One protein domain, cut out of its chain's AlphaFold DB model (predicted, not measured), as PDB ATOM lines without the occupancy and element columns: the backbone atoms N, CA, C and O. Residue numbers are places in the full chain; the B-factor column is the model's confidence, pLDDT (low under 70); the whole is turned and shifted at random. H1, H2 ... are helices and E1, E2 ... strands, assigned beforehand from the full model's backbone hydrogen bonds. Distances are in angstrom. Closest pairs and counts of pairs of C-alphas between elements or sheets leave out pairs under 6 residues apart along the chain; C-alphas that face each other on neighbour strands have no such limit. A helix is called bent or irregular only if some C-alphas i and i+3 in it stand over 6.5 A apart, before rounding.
ATOM      1  N   SER A  79     130.420  77.252 125.697       82.12
ATOM      2  CA  SER A  79     131.506  76.462 126.288       82.12
ATOM      3  C   SER A  79     132.878  77.017 125.893       82.12
ATOM      4  O   SER A  79     133.091  77.295 124.712       82.12
ATOM      5  N   PRO A  80     133.834  77.155 126.832       81.56
ATOM      6  CA  PRO A  80     135.227  77.459 126.512       81.56
ATOM      7  C   PRO A  80     136.036  76.216 126.095       81.56
ATOM      8  O   PRO A  80     137.203  76.356 125.743       81.56
ATOM      9  N   TYR A  81     135.453  75.013 126.162       83.50
ATOM     10  CA  TYR A  81     136.136  73.748 125.854       83.50
ATOM     11  C   TYR A  81     135.649  73.116 124.551       83.50
ATOM     12  O   TYR A  81     136.428  72.470 123.851       83.50
ATOM     13  N   ILE A  82     134.371  73.310 124.220       89.06
ATOM     14  CA  ILE A  82     133.761  72.805 122.993       89.06
ATOM     15  C   ILE A  82     133.458  73.996 122.073       89.06
ATOM     16  O   ILE A  82     132.567  74.794 122.381       89.06
ATOM     17  N   PRO A  83     134.192  74.149 120.957       92.56
ATOM     18  CA  PRO A  83     133.903  75.183 119.973       92.56
ATOM     19  C   PRO A  83     132.497  75.040 119.385       92.56
ATOM     20  O   PRO A  83     132.000  73.937 119.197       92.56
ATOM     21  N   GLU A  84     131.881  76.167 119.036       94.12
ATOM     22  CA  GLU A  84     130.646  76.204 118.243       94.12
ATOM     23  C   GLU A  84     130.931  75.955 116.753       94.12
ATOM     24  O   GLU A  84     130.084  75.424 116.037       94.12
ATOM     25  N   SER A  85     132.115  76.349 116.280       94.94
ATOM     26  CA  SER A  85     132.575  76.120 114.908       94.94
ATOM     27  C   SER A  85     134.083  75.910 114.893       94.94
ATOM     28  O   SER A  85     134.797  76.646 115.585       94.94
ATOM     29  N   VAL A  86     134.557  74.981 114.066       95.12
ATOM     30  CA  VAL A  86     135.983  74.765 113.796       95.12
ATOM     31  C   VAL A  86     136.197  74.688 112.294       95.12
ATOM     32  O   VAL A  86     135.480  73.964 111.605       95.12
ATOM     33  N   THR A  87     137.212  75.391 111.811       94.19
ATOM     34  CA  THR A  87     137.637  75.337 110.413       94.19
ATOM     35  C   THR A  87     139.139  75.121 110.360       94.19
ATOM     36  O   THR A  87     139.892  75.811 111.056       94.19
ATOM     37  N   PHE A  88     139.578  74.173 109.540       92.88
ATOM     38  CA  PHE A  88     140.986  73.985 109.219       92.88
ATOM     39  C   PHE A  88     141.277  74.542 107.835       92.88
ATOM     40  O   PHE A  88     140.534  74.303 106.890       92.88
ATOM     41  N   TYR A  89     142.385  75.255 107.729       91.00
ATOM     42  CA  TYR A  89     142.981  75.679 106.480       91.00
ATOM     43  C   TYR A  89     144.291  74.921 106.351       91.00
ATOM     44  O   TYR A  89     145.220  75.152 107.129       91.00
ATOM     45  N   ILE A  90     144.342  74.009 105.390       89.38
ATOM     46  CA  ILE A  90     145.527  73.207 105.087       89.38
ATOM     47  C   ILE A  90     146.002  73.509 103.659       89.38
ATOM     48  O   ILE A  90     145.178  73.817 102.789       89.38
ATOM     49  N   PRO A  91     147.312  73.453 103.380       82.00
ATOM     50  CA  PRO A  91     147.806  73.401 102.009       82.00
ATOM     51  C   PRO A  91     147.198  72.193 101.283       82.00
ATOM     52  O   PRO A  91     146.872  71.193 101.917       82.00
ATOM     53  N   ALA A  92     147.042  72.262  99.959       70.56
ATOM     54  CA  ALA A  92     146.406  71.188  99.179       70.56
ATOM     55  C   ALA A  92     147.142  69.828  99.239       70.56
ATOM     56  O   ALA A  92     146.590  68.799  98.865       70.56
ATOM     57  N   ASP A  93     148.394  69.832  99.682       67.25
ATOM     58  CA  ASP A  93     149.275  68.687  99.923       67.25
ATOM     59  C   ASP A  93     149.654  68.533 101.410       67.25
ATOM     60  O   ASP A  93     150.523  67.732 101.755       67.25
ATOM     61  N   GLY A  94     149.012  69.305 102.290       66.19
ATOM     62  CA  GLY A  94     149.294  69.345 103.718       66.19
ATOM     63  C   GLY A  94     148.814  68.103 104.467       66.19
ATOM     64  O   GLY A  94     147.825  67.466 104.101       66.19
ATOM     65  N   ASN A  95     149.511  67.773 105.554       71.00
ATOM     66  CA  ASN A  95     149.139  66.672 106.436       71.00
ATOM     67  C   ASN A  95     147.985  67.072 107.382       71.00
ATOM     68  O   ASN A  95     147.868  68.217 107.817       71.00
ATOM     69  N   LEU A  96     147.153  66.098 107.746       77.19
ATOM     70  CA  LEU A  96     146.011  66.237 108.650       77.19
ATOM     71  C   LEU A  96     146.387  66.198 110.140       77.19
ATOM     72  O   LEU A  96     145.504  66.226 110.998       77.19
ATOM     73  N   ASP A  97     147.678  66.196 110.474       78.06
ATOM     74  CA  ASP A  97     148.177  66.217 111.859       78.06
ATOM     75  C   ASP A  97     147.625  67.394 112.679       78.06
ATOM     76  O   ASP A  97     147.499  67.306 113.903       78.06
ATOM     77  N   VAL A  98     147.203  68.473 112.010       82.25
ATOM     78  CA  VAL A  98     146.528  69.622 112.626       82.25
ATOM     79  C   VAL A  98     145.270  69.229 113.422       82.25
ATOM     80  O   VAL A  98     144.856  69.959 114.315       82.25
ATOM     81  N   ILE A  99     144.676  68.056 113.193       85.88
ATOM     82  CA  ILE A  99     143.530  67.546 113.970       85.88
ATOM     83  C   ILE A  99     143.871  67.344 115.447       85.88
ATOM     84  O   ILE A  99     143.003  67.505 116.309       85.88
ATOM     85  N   THR A 100     145.136  67.057 115.756       86.69
ATOM     86  CA  THR A 100     145.631  66.967 117.139       86.69
ATOM     87  C   THR A 100     145.475  68.288 117.904       86.69
ATOM     88  O   THR A 100     145.498  68.299 119.135       86.69
ATOM     89  N   GLU A 101     145.256  69.398 117.192       87.44
ATOM     90  CA  GLU A 101     145.042  70.723 117.762       87.44
ATOM     91  C   GLU A 101     143.594  70.995 118.176       87.44
ATOM     92  O   GLU A 101     143.320  72.055 118.749       87.44
ATOM     93  N   LEU A 102     142.662  70.069 117.944       92.38
ATOM     94  CA  LEU A 102     141.282  70.249 118.386       92.38
ATOM     95  C   LEU A 102     141.214  70.538 119.896       92.38
ATOM     96  O   LEU A 102     141.811  69.816 120.699       92.38
ATOM     97  N   PRO A 103     140.466  71.571 120.332       91.00
ATOM     98  CA  PRO A 103     140.448  71.983 121.736       91.00
ATOM     99  C   PRO A 103     140.005  70.895 122.713       91.00
ATOM    100  O   PRO A 103     140.475  70.880 123.845       91.00
ATOM    101  N   PHE A 104     139.174  69.956 122.271       92.44
ATOM    102  CA  PHE A 104     138.655  68.855 123.081       92.44
ATOM    103  C   PHE A 104     139.460  67.548 122.963       92.44
ATOM    104  O   PHE A 104     139.078  66.550 123.571       92.44
ATOM    105  N   ILE A 105     140.575  67.536 122.226       93.81
ATOM    106  CA  ILE A 105     141.477  66.381 122.104       93.81
ATOM    107  C   ILE A 105     142.732  66.615 122.950       93.81
ATOM    108  O   ILE A 105     143.293  67.715 122.970       93.81
ATOM    109  N   GLN A 106     143.173  65.589 123.677       92.56
ATOM    110  CA  GLN A 106     144.429  65.627 124.416       92.56
ATOM    111  C   GLN A 106     145.606  65.413 123.455       92.56
ATOM    112  O   GLN A 106     145.714  64.376 122.794       92.56
ATOM    113  N   SER A 107     146.507  66.394 123.390       88.12
ATOM    114  CA  SER A 107     147.679  66.336 122.508       88.12
ATOM    115  C   SER A 107     148.566  65.124 122.823       88.12
ATOM    116  O   SER A 107     148.728  64.749 123.986       88.12
ATOM    117  N   GLY A 108     149.122  64.501 121.781       90.25
ATOM    118  CA  GLY A 108     149.991  63.325 121.893       90.25
ATOM    119  C   GLY A 108     149.276  61.993 122.145       90.25
ATOM    120  O   GLY A 108     149.949  60.984 122.327       90.25
ATOM    121  N   THR A 109     147.937  61.963 122.158       94.50
ATOM    122  CA  THR A 109     147.164  60.730 122.429       94.50
ATOM    123  C   THR A 109     146.488  60.123 121.202       94.50
ATOM    124  O   THR A 109     145.910  59.045 121.321       94.50
ATOM    125  N   VAL A 110     146.559  60.810 120.054       94.44
ATOM    126  CA  VAL A 110     145.937  60.395 118.791       94.44
ATOM    127  C   VAL A 110     146.619  59.143 118.240       94.44
ATOM    128  O   VAL A 110     147.828  59.123 118.026       94.44
ATOM    129  N   GLU A 111     145.817  58.117 117.982       94.88
ATOM    130  CA  GLU A 111     146.211  56.803 117.476       94.88
ATOM    131  C   GLU A 111     145.256  56.358 116.358       94.88
ATOM    132  O   GLU A 111     144.118  56.824 116.273       94.88
ATOM    133  N   ASP A 112     145.707  55.430 115.507       94.62
ATOM    134  CA  ASP A 112     144.894  54.808 114.451       94.62
ATOM    135  C   ASP A 112     144.178  55.804 113.515       94.62
ATOM    136  O   ASP A 112     143.042  55.565 113.098       94.62
ATOM    137  N   LEU A 113     144.835  56.919 113.171       93.56
ATOM    138  CA  LEU A 113     144.265  57.943 112.295       93.56
ATOM    139  C   LEU A 113     143.979  57.381 110.897       93.56
ATOM    140  O   LEU A 113     144.852  56.836 110.220       93.56
ATOM    141  N   ARG A 114     142.727  57.527 110.464       93.12
ATOM    142  CA  ARG A 114     142.215  57.081 109.170       93.12
ATOM    143  C   ARG A 114     141.421  58.196 108.530       93.12
ATOM    144  O   ARG A 114     140.521  58.763 109.142       93.12
ATOM    145  N   GLU A 115     141.711  58.436 107.265       92.44
ATOM    146  CA  GLU A 115     141.014  59.410 106.445       92.44
ATOM    147  C   GLU A 115     140.194  58.700 105.370       92.44
ATOM    148  O   GLU A 115     140.630  57.724 104.752       92.44
ATOM    149  N   ARG A 116     138.996  59.219 105.117       92.50
ATOM    150  CA  ARG A 116     138.157  58.813 104.000       92.50
ATOM    151  C   ARG A 116     137.566  60.045 103.327       92.50
ATOM    152  O   ARG A 116     136.716  60.724 103.895       92.50
ATOM    153  N   ARG A 117     137.939  60.279 102.067       89.88
ATOM    154  CA  ARG A 117     137.312  61.314 101.232       89.88
ATOM    155  C   ARG A 117     136.168  60.744 100.407       89.88
ATOM    156  O   ARG A 117     136.324  59.754  99.692       89.88
ATOM    157  N   VAL A 118     135.007  61.390 100.478       86.38
ATOM    158  CA  VAL A 118     133.830  61.074  99.661       86.38
ATOM    159  C   VAL A 118     133.289  62.366  99.055       86.38
ATOM    160  O   VAL A 118     132.549  63.116  99.690       86.38
ATOM    161  N   ARG A 119     133.608  62.604  97.778       85.31
ATOM    162  CA  ARG A 119     133.246  63.830  97.043       85.31
ATOM    163  C   ARG A 119     133.794  65.089  97.728       85.31
ATOM    164  O   ARG A 119     134.984  65.325  97.632       85.31
ATOM    165  N   LYS A 120     132.922  65.885  98.354       86.12
ATOM    166  CA  LYS A 120     133.252  67.123  99.079       86.12
ATOM    167  C   LYS A 120     133.268  66.932 100.596       86.12
ATOM    168  O   LYS A 120     133.273  67.913 101.321       86.12
ATOM    169  N   ASN A 121     133.195  65.691 101.067       90.38
ATOM    170  CA  ASN A 121     133.226  65.388 102.487       90.38
ATOM    171  C   ASN A 121     134.518  64.655 102.817       90.38
ATOM    172  O   ASN A 121     134.898  63.717 102.107       90.38
ATOM    173  N   VAL A 122     135.137  65.051 103.919       92.19
ATOM    174  CA  VAL A 122     136.281  64.357 104.503       92.19
ATOM    175  C   VAL A 122     135.827  63.797 105.843       92.19
ATOM    176  O   VAL A 122     135.354  64.532 106.706       92.19
ATOM    177  N   GLU A 123     135.918  62.484 106.001       94.62
ATOM    178  CA  GLU A 123     135.678  61.801 107.268       94.62
ATOM    179  C   GLU A 123     137.019  61.375 107.849       94.62
ATOM    180  O   GLU A 123     137.836  60.759 107.159       94.62
ATOM    181  N   ILE A 124     137.245  61.694 109.118       94.75
ATOM    182  CA  ILE A 124     138.492  61.380 109.806       94.75
ATOM    183  C   ILE A 124     138.156  60.644 111.083       94.75
ATOM    184  O   ILE A 124     137.371  61.127 111.892       94.75
ATOM    185  N   THR A 125     138.713  59.451 111.241       96.56
ATOM    186  CA  THR A 125     138.484  58.593 112.403       96.56
ATOM    187  C   THR A 125     139.807  58.295 113.082       96.56
ATOM    188  O   THR A 125     140.777  57.971 112.405       96.56
ATOM    189  N   PHE A 126     139.855  58.404 114.403       96.81
ATOM    190  CA  PHE A 126     141.037  58.102 115.210       96.81
ATOM    191  C   PHE A 126     140.619  57.737 116.635       96.81
ATOM    192  O   PHE A 126     139.448  57.853 116.998       96.81
ATOM    193  N   ARG A 127     141.571  57.313 117.463       97.19
ATOM    194  CA  ARG A 127     141.377  57.132 118.908       97.19
ATOM    195  C   ARG A 127     142.197  58.157 119.665       97.19
ATOM    196  O   ARG A 127     143.345  58.385 119.306       97.19
ATOM    197  N   ALA A 128     141.627  58.785 120.686       96.38
ATOM    198  CA  ALA A 128     142.351  59.753 121.507       96.38
ATOM    199  C   ALA A 128     141.693  59.928 122.871       96.38
ATOM    200  O   ALA A 128     140.496  59.693 123.022       96.38
ATOM    201  N   GLU A 129     142.465  60.404 123.844       95.81
ATOM    202  CA  GLU A 129     141.889  60.912 125.087       95.81
ATOM    203  C   GLU A 129     141.216  62.261 124.813       95.81
ATOM    204  O   GLU A 129     141.738  63.114 124.083       95.81
ATOM    205  N   VAL A 130     140.043  62.464 125.410       94.50
ATOM    206  CA  VAL A 130     139.288  63.712 125.283       94.50
ATOM    207  C   VAL A 130     139.434  64.556 126.539       94.50
ATOM    208  O   VAL A 130     139.434  64.061 127.669       94.50
ATOM    209  N   ARG A 131     139.540  65.867 126.341       91.88
ATOM    210  CA  ARG A 131     139.692  66.840 127.422       91.88
ATOM    211  C   ARG A 131     138.513  67.805 127.490       91.88
ATOM    212  O   ARG A 131     137.770  67.980 126.527       91.88
ATOM    213  N   GLY A 132     138.390  68.474 128.630       87.19
ATOM    214  CA  GLY A 132     137.341  69.452 128.896       87.19
ATOM    215  C   GLY A 132     136.285  68.897 129.841       87.19
ATOM    216  O   GLY A 132     135.929  67.722 129.790       87.19
ATOM    217  N   VAL A 133     135.774  69.765 130.712       87.12
ATOM    218  CA  VAL A 133     134.905  69.381 131.840       87.12
ATOM    219  C   VAL A 133     133.602  68.695 131.416       87.12
ATOM    220  O   VAL A 133     133.005  67.976 132.208       87.12
ATOM    221  N   GLU A 134     133.173  68.892 130.170       89.00
ATOM    222  CA  GLU A 134     131.956  68.302 129.598       89.00
ATOM    223  C   GLU A 134     132.178  66.903 128.995       89.00
ATOM    224  O   GLU A 134     131.233  66.119 128.898       89.00
ATOM    225  N   LEU A 135     133.410  66.583 128.578       92.06
ATOM    226  CA  LEU A 135     133.734  65.341 127.868       92.06
ATOM    227  C   LEU A 135     134.565  64.385 128.721       92.06
ATOM    228  O   LEU A 135     134.243  63.203 128.764       92.06
ATOM    229  N   SER A 136     135.586  64.875 129.432       91.62
ATOM    230  CA  SER A 136     136.498  64.015 130.201       91.62
ATOM    231  C   SER A 136     135.788  63.069 131.177       91.62
ATOM    232  O   SER A 136     136.118  61.888 131.155       91.62
ATOM    233  N   PRO A 137     134.779  63.499 131.969       92.88
ATOM    234  CA  PRO A 137     134.094  62.591 132.894       92.88
ATOM    235  C   PRO A 137     133.317  61.451 132.214       92.88
ATOM    236  O   PRO A 137     132.993  60.462 132.861       92.88
ATOM    237  N   ARG A 138     132.980  61.588 130.926       93.69
ATOM    238  CA  ARG A 138     132.189  60.600 130.168       93.69
ATOM    239  C   ARG A 138     133.040  59.471 129.593       93.69
ATOM    240  O   ARG A 138     132.509  58.433 129.219       93.69
ATOM    241  N   PHE A 139     134.350  59.689 129.519       94.81
ATOM    242  CA  PHE A 139     135.314  58.795 128.878       94.81
ATOM    243  C   PHE A 139     136.559  58.595 129.755       94.81
ATOM    244  O   PHE A 139     137.668  58.415 129.254       94.81
ATOM    245  N   GLU A 140     136.396  58.697 131.074       91.12
ATOM    246  CA  GLU A 140     137.501  58.615 132.024       91.12
ATOM    247  C   GLU A 140     138.209  57.253 131.936       91.12
ATOM    248  O   GLU A 140     137.585  56.202 132.055       91.12
ATOM    249  N   GLY A 141     139.530  57.280 131.729       87.62
ATOM    250  CA  GLY A 141     140.351  56.073 131.582       87.62
ATOM    251  C   GLY A 141     140.223  55.369 130.225       87.62
ATOM    252  O   GLY A 141     140.803  54.298 130.049       87.62
ATOM    253  N   GLU A 142     139.502  55.954 129.266       93.00
ATOM    254  CA  GLU A 142     139.302  55.400 127.927       93.00
ATOM    255  C   GLU A 142     139.994  56.254 126.846       93.00
ATOM    256  O   GLU A 142     140.156  57.468 126.975       93.00
ATOM    257  N   LYS A 143     140.342  55.614 125.722       96.00
ATOM    258  CA  LYS A 143     140.620  56.287 124.441       96.00
ATOM    259  C   LYS A 143     139.452  56.030 123.487       96.00
ATOM    260  O   LYS A 143     139.504  55.024 122.755       96.00
ATOM    261  N   PRO A 144     138.385  56.853 123.536       97.31
ATOM    262  CA  PRO A 144     137.233  56.687 122.661       97.31
ATOM    263  C   PRO A 144     137.620  56.820 121.185       97.31
ATOM    264  O   PRO A 144     138.598  57.479 120.827       97.31
ATOM    265  N   GLU A 145     136.819  56.199 120.323       98.06
ATOM    266  CA  GLU A 145     136.868  56.431 118.883       98.06
ATOM    267  C   GLU A 145     136.223  57.788 118.581       98.06
ATOM    268  O   GLU A 145     135.073  58.044 118.946       98.06
ATOM    269  N   VAL A 146     136.968  58.664 117.919       97.56
ATOM    270  CA  VAL A 146     136.524  59.980 117.476       97.56
ATOM    271  C   VAL A 146     136.372  59.939 115.967       97.56
ATOM    272  O   VAL A 146     137.330  59.663 115.252       97.56
ATOM    273  N   MET A 147     135.171  60.240 115.484       97.25
ATOM    274  CA  MET A 147     134.882  60.474 114.077       97.25
ATOM    275  C   MET A 147     134.542  61.948 113.881       97.25
ATOM    276  O   MET A 147     133.666  62.499 114.550       97.25
ATOM    277  N   LEU A 148     135.256  62.576 112.962       96.50
ATOM    278  CA  LEU A 148     135.064  63.944 112.527       96.50
ATOM    279  C   LEU A 148     134.566  63.931 111.094       96.50
ATOM    280  O   LEU A 148     135.143  63.255 110.239       96.50
ATOM    281  N   LYS A 149     133.535  64.718 110.824       95.38
ATOM    282  CA  LYS A 149     133.031  64.919 109.474       95.38
ATOM    283  C   LYS A 149     133.213  66.371 109.076       95.38
ATOM    284  O   LYS A 149     132.723  67.264 109.764       95.38
ATOM    285  N   PHE A 150     133.880  66.580 107.952       93.81
ATOM    286  CA  PHE A 150     134.156  67.887 107.381       93.81
ATOM    287  C   PHE A 150     133.490  68.047 106.021       93.81
ATOM    288  O   PHE A 150     133.450  67.089 105.241       93.81
ATOM    289  N   SER A 151     133.069  69.270 105.705       92.88
ATOM    290  CA  SER A 151     132.919  69.720 104.321       92.88
ATOM    291  C   SER A 151     134.214  70.358 103.829       92.88
ATOM    292  O   SER A 151     134.864  71.114 104.546       92.88
ATOM    293  N   GLU A 152     134.579  70.038 102.591       89.94
ATOM    294  CA  GLU A 152     135.778  70.520 101.913       89.94
ATOM    295  C   GLU A 152     135.419  71.574 100.862       89.94
ATOM    296  O   GLU A 152     134.628  71.334  99.936       89.94
ATOM    297  N   GLU A 153     136.066  72.731 100.966       88.19
ATOM    298  CA  GLU A 153     136.076  73.775  99.948       88.19
ATOM    299  C   GLU A 153     137.510  74.158  99.573       88.19
ATOM    300  O   GLU A 153     138.456  73.935 100.320       88.19
ATOM    301  N   LYS A 154     137.695  74.733  98.380       83.56
ATOM    302  CA  LYS A 154     139.007  75.214  97.928       83.56
ATOM    303  C   LYS A 154     139.037  76.730  97.964       83.56
ATOM    304  O   LYS A 154     138.245  77.379  97.277       83.56
ATOM    305  N   HIS A 155     139.995  77.292  98.691       72.00
ATOM    306  CA  HIS A 155     140.178  78.730  98.823       72.00
ATOM    307  C   HIS A 155     141.625  79.135  98.525       72.00
ATOM    308  O   HIS A 155     142.519  78.947  99.338       72.00
ATOM    309  N   ARG A 156     141.869  79.755  97.361       71.56
ATOM    310  CA  ARG A 156     143.152  80.417  97.021       71.56
ATOM    311  C   ARG A 156     144.415  79.584  97.343       71.56
ATOM    312  O   ARG A 156     145.363  80.106  97.921       71.56
ATOM    313  N   GLY A 157     144.428  78.308  96.951       77.50
ATOM    314  CA  GLY A 157     145.556  77.387  97.175       77.50
ATOM    315  C   GLY A 157     145.507  76.609  98.495       77.50
ATOM    316  O   GLY A 157     146.349  75.744  98.705       77.50
ATOM    317  N   TRP A 158     144.508  76.878  99.334       84.69
ATOM    318  CA  TRP A 158     144.215  76.155 100.568       84.69
ATOM    319  C   TRP A 158     142.986  75.264 100.390       84.69
ATOM    320  O   TRP A 158     142.056  75.615  99.653       84.69
ATOM    321  N   GLU A 159     142.971  74.136 101.089       89.06
ATOM    322  CA  GLU A 159     141.754  73.385 101.384       89.06
ATOM    323  C   GLU A 159     141.186  73.891 102.713       89.06
ATOM    324  O   GLU A 159     141.884  73.980 103.724       89.06
ATOM    325  N   GLU A 160     139.917  74.280 102.678       91.50
ATOM    326  CA  GLU A 160     139.130  74.708 103.826       91.50
ATOM    327  C   GLU A 160     138.250  73.533 104.258       91.50
ATOM    328  O   GLU A 160     137.327  73.142 103.542       91.50
ATOM    329  N   LEU A 161     138.565  72.954 105.417       92.12
ATOM    330  CA  LEU A 161     137.817  71.864 106.034       92.12
ATOM    331  C   LEU A 161     136.962  72.421 107.173       92.12
ATOM    332  O   LEU A 161     137.447  72.670 108.281       92.12
ATOM    333  N   CYS A 162     135.676  72.608 106.899       93.62
ATOM    334  CA  CYS A 162     134.688  73.046 107.877       93.62
ATOM    335  C   CYS A 162     134.186  71.834 108.660       93.62
ATOM    336  O   CYS A 162     133.574  70.940 108.079       93.62
ATOM    337  N   LEU A 163     134.439  71.784 109.970       94.88
ATOM    338  CA  LEU A 163     133.945  70.698 110.815       94.88
ATOM    339  C   LEU A 163     132.425  70.812 110.938       94.88
ATOM    340  O   LEU A 163     131.918  71.838 111.387       94.88
ATOM    341  N   GLU A 164     131.713  69.757 110.556       95.25
ATOM    342  CA  GLU A 164     130.250  69.679 110.601       95.25
ATOM    343  C   GLU A 164     129.778  68.868 111.806       95.25
ATOM    344  O   GLU A 164     128.852  69.257 112.513       95.25
ATOM    345  N   GLU A 165     130.431  67.734 112.060       95.62
ATOM    346  CA  GLU A 165     130.017  66.797 113.099       95.62
ATOM    347  C   GLU A 165     131.224  66.184 113.801       95.62
ATOM    348  O   GLU A 165     132.218  65.816 113.173       95.62
ATOM    349  N   VAL A 166     131.093  66.040 115.118       96.38
ATOM    350  CA  VAL A 166     131.998  65.264 115.965       96.38
ATOM    351  C   VAL A 166     131.193  64.161 116.627       96.38
ATOM    352  O   VAL A 166     130.218  64.431 117.331       96.38
ATOM    353  N   ARG A 167     131.625  62.919 116.448       97.50
ATOM    354  CA  ARG A 167     131.086  61.752 117.142       97.50
ATOM    355  C   ARG A 167     132.194  61.122 117.971       97.50
ATOM    356  O   ARG A 167     133.220  60.742 117.425       97.50
ATOM    357  N   ILE A 168     131.979  61.003 119.274       97.31
ATOM    358  CA  ILE A 168     132.929  60.412 120.220       97.31
ATOM    359  C   ILE A 168     132.253  59.190 120.825       97.31
ATOM    360  O   ILE A 168     131.197  59.316 121.443       97.31
ATOM    361  N   LYS A 169     132.830  58.011 120.624       97.62
ATOM    362  CA  LYS A 169     132.251  56.736 121.038       97.62
ATOM    363  C   LYS A 169     133.212  55.997 121.967       97.62
ATOM    364  O   LYS A 169     134.282  55.565 121.544       97.62
ATOM    365  N   GLY A 170     132.804  55.860 123.223       95.19
ATOM    366  CA  GLY A 170     133.465  55.035 124.234       95.19
ATOM    367  C   GLY A 170     132.806  53.662 124.338       95.19
ATOM    368  O   GLY A 170     131.980  53.284 123.499       95.19
ATOM    369  N   GLU A 171     133.142  52.915 125.385       92.44
ATOM    370  CA  GLU A 171     132.574  51.579 125.605       92.44
ATOM    371  C   GLU A 171     131.088  51.625 125.986       92.44
ATOM    372  O   GLU A 171     130.293  50.797 125.534       92.44
ATOM    373  N   LYS A 172     130.710  52.597 126.825       90.88
ATOM    374  CA  LYS A 172     129.370  52.685 127.436       90.88
ATOM    375  C   LYS A 172     128.510  53.806 126.873       90.88
ATOM    376  O   LYS A 172     127.293  53.785 127.046       90.88
ATOM    377  N   GLU A 173     129.131  54.789 126.234       94.38
ATOM    378  CA  GLU A 173     128.471  56.031 125.858       94.38
ATOM    379  C   GLU A 173     128.938  56.542 124.493       94.38
ATOM    380  O   GLU A 173     130.060  56.298 124.046       94.38
ATOM    381  N   GLU A 174     128.049  57.282 123.833       96.00
ATOM    382  CA  GLU A 174     128.329  57.992 122.598       96.00
ATOM    383  C   GLU A 174     127.875  59.451 122.709       96.00
ATOM    384  O   GLU A 174     126.753  59.749 123.125       96.00
ATOM    385  N   VAL A 175     128.745  60.361 122.284       96.12
ATOM    386  CA  VAL A 175     128.501  61.800 122.222       96.12
ATOM    387  C   VAL A 175     128.499  62.243 120.777       96.12
ATOM    388  O   VAL A 175     129.378  61.868 120.006       96.12
ATOM    389  N   ARG A 176     127.519  63.070 120.415       96.25
ATOM    390  CA  ARG A 176     127.453  63.723 119.108       96.25
ATOM    391  C   ARG A 176     127.358  65.224 119.291       96.25
ATOM    392  O   ARG A 176     126.494  65.699 120.025       96.25
ATOM    393  N   LEU A 177     128.226  65.948 118.603       93.25
ATOM    394  CA  LEU A 177     128.259  67.401 118.574       93.25
ATOM    395  C   LEU A 177     128.055  67.839 117.129       93.25
ATOM    396  O   LEU A 177     128.779  67.402 116.236       93.25
ATOM    397  N   GLN A 178     127.060  68.691 116.914       94.19
ATOM    398  CA  GLN A 178     126.840  69.346 115.631       94.19
ATOM    399  C   GLN A 178     127.487  70.720 115.683       94.19
ATOM    400  O   GLN A 178     127.185  71.524 116.569       94.19
ATOM    401  N   MET A 179     128.384  70.966 114.740       93.06
ATOM    402  CA  MET A 179     129.130  72.207 114.630       93.06
ATOM    403  C   MET A 179     128.421  73.139 113.652       93.06
ATOM    404  O   MET A 179     127.804  72.711 112.674       93.06
ATOM    405  N   LYS A 180     128.486  74.444 113.914       88.94
ATOM    406  CA  LYS A 180     127.980  75.438 112.972       88.94
ATOM    407  C   LYS A 180     128.977  75.641 111.848       88.94
ATOM    408  O   LYS A 180     130.162  75.858 112.094       88.94
ATOM    409  N   GLU A 181     128.460  75.688 110.626       75.88
ATOM    410  CA  GLU A 181     129.240  76.121 109.476       75.88
ATOM    411  C   GLU A 181     129.679  77.576 109.679       75.88
ATOM    412  O   GLU A 181     128.869  78.464 109.981       75.88
ATOM    413  N   ARG A 182     130.979  77.828 109.517       71.81
ATOM    414  CA  ARG A 182     131.525  79.179 109.538       71.81
ATOM    415  C   ARG A 182     132.615  79.323 108.488       71.81
ATOM    416  O   ARG A 182     133.698  78.774 108.639       71.81
ATOM    417  N   LYS A 183     132.309  80.121 107.465       63.19
ATOM    418  CA  LYS A 183     133.258  80.560 106.436       63.19
ATOM    419  C   LYS A 183     133.768  81.951 106.786       63.19
ATOM    420  O   LYS A 183     132.975  82.796 107.225       63.19
ATOM    421  N   LEU A 184     135.078  82.153 106.669       61.34
ATOM    422  CA  LEU A 184     135.754  83.425 106.952       61.34
ATOM    423  C   LEU A 184     135.931  84.284 105.701       61.34
ATOM    424  O   LEU A 184     136.190  83.724 104.615       61.34
TER     425      LEU A 184
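Overview. This is residues 79 to 184 of the 184 residues of an uncharacterized protein of Pyrococcus kukulkanii (UniProt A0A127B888). A single twisted antiparallel sheet of six strands makes the body, and the one short helix, H1, packs on it between the edge strands E1 and E2. The hairpin of E4 and E5 runs along the length of the sheet, E1 and E6 pair with different parts of E5, and the long link between E3 and E4 folds up at one end. The printed part has 106 residues with one named helix and six named strands, H1 following E1 along the chain and coming before E2, and is mostly strand; the sheet is branched, and E5 has three neighbours in it, E1, E4 and E6. It is compact, with a radius of gyration of the C-alphas of 13.6 A, and only just elongated, spanning 42 by 28 by 22 A.

Arrangement. E1, residues 85 to 91, is an edge strand and the antiparallel neighbour of E5, residues 158 to 169, at 133 degrees; N 88 and O 161 are 2.9 A apart, within hydrogen-bond range. H1, residues 96 to 101, is on the sheet; its closest C-alpha pair with E1 is Val 98 and Phe 88, 7.8 A apart. In H1, 0 of 2 O i to N i+4 pairs are within hydrogen-bond range, but 3 of 3 O i to N i+3 pairs are. H1 is near E2, residues 111 to 118. E2 and E3, residues 121 to 127, form a hairpin at 167 degrees, with N 116 and O 123 2.8 A apart. On the other side of E3 lies E4, residues 145 to 155, with N 124 and O 148 2.8 A apart; E3 and E4 are a hairpin too. E4 and E5 form a hairpin at 162 degrees, with N 153 and O 160 2.9 A apart. E5 bends by 59 degrees at residue 164. E6, residues 174 to 178, forms a hairpin with E5, with N 168 and O 175 2.8 A apart. E1, beside residues 158 to 163, and E6, beside residues 165 to 169, lie on one side of E5, and E4 on the other side. E1 and E6 are apart, and so are E1 and E2.

Along the chain. E1 begins at C-alpha 85, (132.575, 76.120, 114.908), and is 20.1 A long. H1 measures 10.2 A; it is neither bent nor irregular, but only just: C-alphas 96 and 99 are 6.0 A apart. E2 measures 22.1 A, E3 20.1 A, E4 30.2 A and E5 30.6 A. E6 ends at C-alpha 178, (126.840, 69.346, 115.631), after 13.4 A.

Size, cuts and confidence. The two C-alphas farthest apart are those of Arg 156 and Lys 172, at 43.4 A. The printed part has no cut. The link from E3 to E4, residues 128 to 144, is long. The mean pLDDT of the printed part is 89.5; residues 93 to 94 and 183 to 184 are under 70.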